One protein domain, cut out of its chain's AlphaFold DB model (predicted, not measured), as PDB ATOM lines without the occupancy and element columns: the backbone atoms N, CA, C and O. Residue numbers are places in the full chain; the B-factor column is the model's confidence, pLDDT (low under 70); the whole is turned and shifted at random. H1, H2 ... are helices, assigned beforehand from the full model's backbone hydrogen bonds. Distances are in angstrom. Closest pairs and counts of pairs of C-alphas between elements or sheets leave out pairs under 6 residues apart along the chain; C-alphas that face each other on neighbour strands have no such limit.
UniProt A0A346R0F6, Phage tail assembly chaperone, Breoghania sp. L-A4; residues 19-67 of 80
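AT A GLANCE: This is residues 19 to 67 of the 80 residues of the protein "Phage tail assembly chaperone" of Breoghania sp. L-A4 (UniProt A0A346R0F6). Three short helices are strung out along an open chain: a loop that folds back on itself, residues 19 to 31, then H1 and H2 meeting at a steep corner, then a link out to H3, which stands alone at the far end. Residues 55 to 67, with H3 among them, stick out from a thin body that holds the loop, H1 and H2. The printed part has 49 residues with three named helices, in the order H1, H2, H3, and no named strand; the class is all helix, though under half of the residues, 23 of 49, are in named elements. The whole is only just extended, close to loose, with a radius of gyration of the C-alphas of 14.9 A, and it spans 44 by 20 by 15 A.

HOW THE PARTS SIT: Residues 19 to 31 have no named element, and their C-alphas lie 10 to 22 A from the mean of all C-alphas. H1, residues 32 to 37, follows, and a tight link of 2 residues joins it to H2, residues 40 to 46. H1 and H2 are close but not clearly touching, with 1 pair of C-alphas within 8 A: the closest, those of Phe 35 and Val 43, are 7.9 A apart. Their lines stand at a steep tilt of 60 degrees, and they run opposite ways. Their centres are 12.1 A apart. A short link of 10 residues leads on to H3, residues 57 to 66. H3 is apart from H1, and it is apart from H2 too. In H1, H2 and H3 every O i to N i+4 pair is within hydrogen-bond range.

IN THESE COORDINATES: The printed part begins with C-alpha 19 at (17.743, 18.259, 22.057). H1 runs from Pro 32, its C-alpha at (13.875, 18.829, 29.798), to Arg 37, and is 8.6 A long from first to last C-alpha. H2 runs from Pro 40 to Ala 46 and is 9.9 A long. H3, the longest helix with 10 residues, runs 14.3 A from Arg 57 to Arg 66, whose C-alpha is at (45.581, 31.263, 28.994).

THE WHOLE: The C-alphas farthest apart, those of Ala 24 and Ala 65, are 44.9 A from each other, while the C-alphas of Cys 19 and Tyr 67 are 29.5 A apart. Without residues 55 to 67, which stand free, the body of 36 residues spans 31 by 19 by 6 A. The printed part has no cut, and neither link between helices is long. The mean pLDDT of the printed part is 89.8; in this model residues 50 to 52, in the link from H2 to H3, are under 70.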
ATOM      1  N   CYS A  19      18.008  19.283  21.044       96.25
ATOM      2  CA  CYS A  19      17.743  18.259  22.057       96.25
ATOM      3  C   CYS A  19      16.254  18.147  22.418       96.25
ATOM      4  O   CYS A  19      15.733  17.040  22.520       96.25
ATOM      5  N   LEU A  20      15.566  19.280  22.593       96.56
ATOM      6  CA  LEU A  20      14.200  19.324  23.132       96.56
ATOM      7  C   LEU A  20      13.109  19.284  22.050       96.56
ATOM      8  O   LEU A  20      11.951  19.008  22.361       96.56
ATOM      9  N   SER A  21      13.440  19.569  20.785       96.56
ATOM     10  CA  SER A  21      12.444  19.506  19.706       96.56
ATOM     11  C   SER A  21      12.059  18.066  19.389       96.56
ATOM     12  O   SER A  21      12.888  17.161  19.436       96.56
ATOM     13  N   SER A  22      10.798  17.867  19.008       93.56
ATOM     14  CA  SER A  22      10.263  16.563  18.603       93.56
ATOM     15  C   SER A  22      11.050  15.943  17.432       93.56
ATOM     16  O   SER A  22      11.492  16.683  16.546       93.56
ATOM     17  N   PRO A  23      11.142  14.600  17.338       91.31
ATOM     18  CA  PRO A  23      11.724  13.919  16.181       91.31
ATOM     19  C   PRO A  23      11.040  14.278  14.858       91.31
ATOM     20  O   PRO A  23      11.698  14.350  13.824       91.31
ATOM     21  N   ALA A  24       9.739  14.597  14.885       92.94
ATOM     22  CA  ALA A  24       9.007  15.063  13.703       92.94
ATOM     23  C   ALA A  24       9.513  16.420  13.174       92.94
ATOM     24  O   ALA A  24       9.354  16.722  11.996       92.94
ATOM     25  N   ALA A  25      10.140  17.226  14.037       90.19
ATOM     26  CA  ALA A  25      10.795  18.486  13.687       90.19
ATOM     27  C   ALA A  25      12.319  18.327  13.491       90.19
ATOM     28  O   ALA A  25      13.028  19.327  13.387       90.19
ATOM     29  N   GLY A  26      12.832  17.090  13.463       88.56
ATOM     30  CA  GLY A  26      14.258  16.791  13.296       88.56
ATOM     31  C   GLY A  26      15.110  16.941  14.563       88.56
ATOM     32  O   GLY A  26      16.329  17.042  14.449       88.56
ATOM     33  N   GLY A  27      14.498  16.984  15.753       92.81
ATOM     34  CA  GLY A  27      15.204  16.994  17.041       92.81
ATOM     35  C   GLY A  27      15.326  15.612  17.694       92.81
ATOM     36  O   GLY A  27      14.871  14.605  17.155       92.81
ATOM     37  N   LEU A  28      15.934  15.558  18.881       95.00
ATOM     38  CA  LEU A  28      16.114  14.324  19.660       95.00
ATOM     39  C   LEU A  28      14.883  13.946  20.501       95.00
ATOM     40  O   LEU A  28      14.794  12.816  20.978       95.00
ATOM     41  N   GLY A  29      13.933  14.865  20.689       96.38
ATOM     42  CA  GLY A  29      12.709  14.627  21.455       96.38
ATOM     43  C   GLY A  29      12.933  14.388  22.946       96.38
ATOM     44  O   GLY A  29      12.103  13.741  23.583       96.38
ATOM     45  N   TRP A  30      14.052  14.850  23.504       97.62
ATOM     46  CA  TRP A  30      14.341  14.660  24.920       97.62
ATOM     47  C   TRP A  30      13.411  15.499  25.791       97.62
ATOM     48  O   TRP A  30      13.063  16.633  25.460       97.62
ATOM     49  N   THR A  31      13.052  14.955  26.953       97.56
ATOM     50  CA  THR A  31      12.419  15.760  27.995       97.56
ATOM     51  C   THR A  31      13.436  16.760  28.558       97.56
ATOM     52  O   THR A  31      14.642  16.484  28.551       97.56
ATOM     53  N   PRO A  32      12.983  17.901  29.108       96.25
ATOM     54  CA  PRO A  32      13.875  18.829  29.798       96.25
ATOM     55  C   PRO A  32      14.698  18.149  30.900       96.25
ATOM     56  O   PRO A  32      15.876  18.446  31.060       96.25
ATOM     57  N   GLU A  33      14.107  17.197  31.624       97.69
ATOM     58  CA  GLU A  33      14.810  16.429  32.655       97.69
ATOM     59  C   GLU A  33      15.942  15.573  32.073       97.69
ATOM     60  O   GLU A  33      17.067  15.636  32.567       97.69
ATOM     61  N   ALA A  34      15.680  14.816  31.002       97.25
ATOM     62  CA  ALA A  34      16.701  13.999  30.348       97.25
ATOM     63  C   ALA A  34      17.860  14.861  29.828       97.25
ATOM     64  O   ALA A  34      19.024  14.505  30.007       97.25
ATOM     65  N   PHE A  35      17.546  16.027  29.257       96.44
ATOM     66  CA  PHE A  35      18.545  16.992  28.810       96.44
ATOM     67  C   PHE A  35      19.413  17.518  29.960       96.44
ATOM     68  O   PHE A  35      20.636  17.475  29.861       96.44
ATOM     69  N   TRP A  36      18.813  17.963  31.067       94.56
ATOM     70  CA  TRP A  36      19.573  18.500  32.202       94.56
ATOM     71  C   TRP A  36      20.348  17.438  32.985       94.56
ATOM     72  O   TRP A  36      21.315  17.760  33.675       94.56
ATOM     73  N   ARG A  37      19.940  16.171  32.882       97.44
ATOM     74  CA  ARG A  37      20.666  15.029  33.444       97.44
ATOM     75  C   ARG A  37      21.840  14.580  32.576       97.44
ATOM     76  O   ARG A  37      22.748  13.948  33.113       97.44
ATOM     77  N   ALA A  38      21.821  14.880  31.278       96.00
ATOM     78  CA  ALA A  38      22.867  14.477  30.355       96.00
ATOM     79  C   ALA A  38      24.153  15.278  30.579       96.00
ATOM     80  O   ALA A  38      24.160  16.498  30.756       96.00
ATOM     81  N   THR A  39      25.281  14.586  30.511       92.12
ATOM     82  CA  THR A  39      26.592  15.224  30.462       92.12
ATOM     83  C   THR A  39      26.811  15.886  29.093       92.12
ATOM     84  O   THR A  39      26.294  15.412  28.077       92.12
ATOM     85  N   PRO A  40      27.662  16.926  28.995       88.69
ATOM     86  CA  PRO A  40      28.021  17.515  27.702       88.69
ATOM     87  C   PRO A  40      28.587  16.496  26.702       88.69
ATOM     88  O   PRO A  40      28.390  16.629  25.495       88.69
ATOM     89  N   ARG A  41      29.267  15.451  27.198       87.38
ATOM     90  CA  ARG A  41      29.768  14.348  26.370       87.38
ATOM     91  C   ARG A  41      28.624  13.521  25.787       87.38
ATOM     92  O   ARG A  41      28.672  13.191  24.609       87.38
ATOM     93  N   GLU A  42      27.605  13.202  26.578       92.56
ATOM     94  CA  GLU A  42      26.418  12.475  26.109       92.56
ATOM     95  C   GLU A  42      25.610  13.292  25.103       92.56
ATOM     96  O   GLU A  42      25.212  12.749  24.074       92.56
ATOM     97  N   VAL A  43      25.462  14.604  25.322       92.50
ATOM     98  CA  VAL A  43      24.859  15.514  24.334       92.50
ATOM     99  C   VAL A  43      25.661  15.493  23.029       92.50
ATOM    100  O   VAL A  43      25.092  15.302  21.958       92.50
ATOM    101  N   ALA A  44      26.992  15.614  23.090       89.00
ATOM    102  CA  ALA A  44      27.836  15.556  21.897       89.00
ATOM    103  C   ALA A  44      27.723  14.212  21.157       89.00
ATOM    104  O   ALA A  44      27.647  14.195  19.930       89.00
ATOM    105  N   MET A  45      27.670  13.091  21.883       89.69
ATOM    106  CA  MET A  45      27.463  11.767  21.290       89.69
ATOM    107  C   MET A  45      26.101  11.667  20.592       89.69
ATOM    108  O   MET A  45      26.053  11.238  19.441       89.69
ATOM    109  N   ALA A  46      25.021  12.128  21.231       90.94
ATOM    110  CA  ALA A  46      23.679  12.125  20.646       90.94
ATOM    111  C   ALA A  46      23.575  12.997  19.380       90.94
ATOM    112  O   ALA A  46      22.813  12.684  18.469       90.94
ATOM    113  N   LEU A  47      24.386  14.057  19.290       88.44
ATOM    114  CA  LEU A  47      24.496  14.928  18.114       88.44
ATOM    115  C   LEU A  47      25.434  14.383  17.015       88.44
ATOM    116  O   LEU A  47      25.711  15.093  16.046       88.44
ATOM    117  N   GLY A  48      25.976  13.169  17.164       86.56
ATOM    118  CA  GLY A  48      26.931  12.592  16.208       86.56
ATOM    119  C   GLY A  48      28.313  13.261  16.227       86.56
ATOM    120  O   GLY A  48      29.035  13.234  15.235       86.56
ATOM    121  N   ARG A  49      28.687  13.898  17.345       79.94
ATOM    122  CA  ARG A  49      29.975  14.589  17.569       79.94
ATOM    123  C   ARG A  49      30.882  13.847  18.568       79.94
ATOM    124  O   ARG A  49      31.810  14.439  19.114       79.94
ATOM    125  N   GLY A  50      30.598  12.569  18.829       66.38
ATOM    126  CA  GLY A  50      31.160  11.776  19.931       66.38
ATOM    127  C   GLY A  50      32.650  11.426  19.849       66.38
ATOM    128  O   GLY A  50      33.234  11.071  20.871       66.38
ATOM    129  N   ASP A  51      33.279  11.581  18.683       67.31
ATOM    130  CA  ASP A  51      34.671  11.163  18.450       67.31
ATOM    131  C   ASP A  51      35.718  12.203  18.876       67.31
ATOM    132  O   ASP A  51      36.902  12.081  18.561       67.31
ATOM    133  N   ALA A  52      35.312  13.241  19.613       67.25
ATOM    134  CA  ALA A  52      36.271  14.184  20.164       67.25
ATOM    135  C   ALA A  52      37.174  13.467  21.192       67.25
ATOM    136  O   ALA A  52      36.661  12.881  22.159       67.25
ATOM    137  N   PRO A  53      38.511  13.510  21.023       71.69
ATOM    138  CA  PRO A  53      39.427  12.912  21.982       71.69
ATOM    139  C   PRO A  53      39.242  13.557  23.356       71.69
ATOM    140  O   PRO A  53      38.935  14.747  23.469       71.69
ATOM    141  N   ALA A  54      39.430  12.765  24.413       74.44
ATOM    142  CA  ALA A  54      39.390  13.282  25.774       74.44
ATOM    143  C   ALA A  54      40.405  14.426  25.937       74.44
ATOM    144  O   ALA A  54      41.522  14.361  25.418       74.44
ATOM    145  N   LEU A  55      40.019  15.477  26.665       81.31
ATOM    146  CA  LEU A  55      40.906  16.603  26.937       81.31
ATOM    147  C   LEU A  55      42.127  16.107  27.726       81.31
ATOM    148  O   LEU A  55      42.002  15.674  28.871       81.31
ATOM    149  N   ALA A  56      43.313  16.180  27.122       88.25
ATOM    150  CA  ALA A  56      44.551  15.832  27.806       88.25
ATOM    151  C   ALA A  56      44.841  16.819  28.945       88.25
ATOM    152  O   ALA A  56      44.569  18.020  28.832       88.25
ATOM    153  N   ARG A  57      45.474  16.333  30.022       89.38
ATOM    154  CA  ARG A  57      45.842  17.181  31.165       89.38
ATOM    155  C   ARG A  57      46.705  18.371  30.741       89.38
ATOM    156  O   ARG A  57      46.437  19.483  31.172       89.38
ATOM    157  N   ALA A  58      47.666  18.160  29.843       93.44
ATOM    158  CA  ALA A  58      48.514  19.230  29.310       93.44
ATOM    159  C   ALA A  58      47.709  20.348  28.616       93.44
ATOM    160  O   ALA A  58      48.018  21.532  28.762       93.44
ATOM    161  N   THR A  59      46.639  19.991  27.899       90.06
ATOM    162  CA  THR A  59      45.748  20.968  27.262       90.06
ATOM    163  C   THR A  59      44.959  21.752  28.304       90.06
ATOM    164  O   THR A  59      44.810  22.962  28.160       90.06
ATOM    165  N   LEU A  60      44.493  21.097  29.372       90.56
ATOM    166  CA  LEU A  60      43.837  21.792  30.480       90.56
ATOM    167  C   LEU A  60      44.782  22.803  31.144       90.56
ATOM    168  O   LEU A  60      44.395  23.953  31.307       90.56
ATOM    169  N   GLU A  61      46.024  22.415  31.450       94.50
ATOM    170  CA  GLU A  61      47.028  23.339  32.010       94.50
ATOM    171  C   GLU A  61      47.269  24.544  31.085       94.50
ATOM    172  O   GLU A  61      47.317  25.690  31.529       94.50
ATOM    173  N   THR A  62      47.324  24.301  29.770       94.31
ATOM    174  CA  THR A  62      47.446  25.368  28.763       94.31
ATOM    175  C   THR A  62      46.250  26.324  28.796       94.31
ATOM    176  O   THR A  62      46.418  27.538  28.661       94.31
ATOM    177  N   LEU A  63      45.034  25.798  28.974       90.31
ATOM    178  CA  LEU A  63      43.818  26.606  29.073       90.31
ATOM    179  C   LEU A  63      43.786  27.428  30.360       90.31
ATOM    180  O   LEU A  63      43.464  28.610  30.285       90.31
ATOM    181  N   LEU A  64      44.160  26.843  31.500       91.38
ATOM    182  CA  LEU A  64      44.219  27.547  32.784       91.38
ATOM    183  C   LEU A  64      45.217  28.709  32.741       91.38
ATOM    184  O   LEU A  64      44.899  29.813  33.175       91.38
ATOM    185  N   ALA A  65      46.393  28.496  32.146       92.69
ATOM    186  CA  ALA A  65      47.381  29.558  31.965       92.69
ATOM    187  C   ALA A  65      46.884  30.669  31.021       92.69
ATOM    188  O   ALA A  65      47.198  31.843  31.217       92.69
ATOM    189  N   ARG A  66      46.108  30.312  29.987       92.56
ATOM    190  CA  ARG A  66      45.581  31.263  28.994       92.56
ATOM    191  C   ARG A  66      44.357  32.039  29.484       92.56
ATOM    192  O   ARG A  66      44.158  33.175  29.055       92.56
ATOM    193  N   TYR A  67      43.538  31.427  30.329       86.00
ATOM    194  CA  TYR A  67      42.297  31.985  30.861       86.00
ATOM    195  C   TYR A  67      42.320  31.913  32.391       86.00
ATOM    196  O   TYR A  67      41.602  31.100  32.968       86.00
TER     197      TYR A  67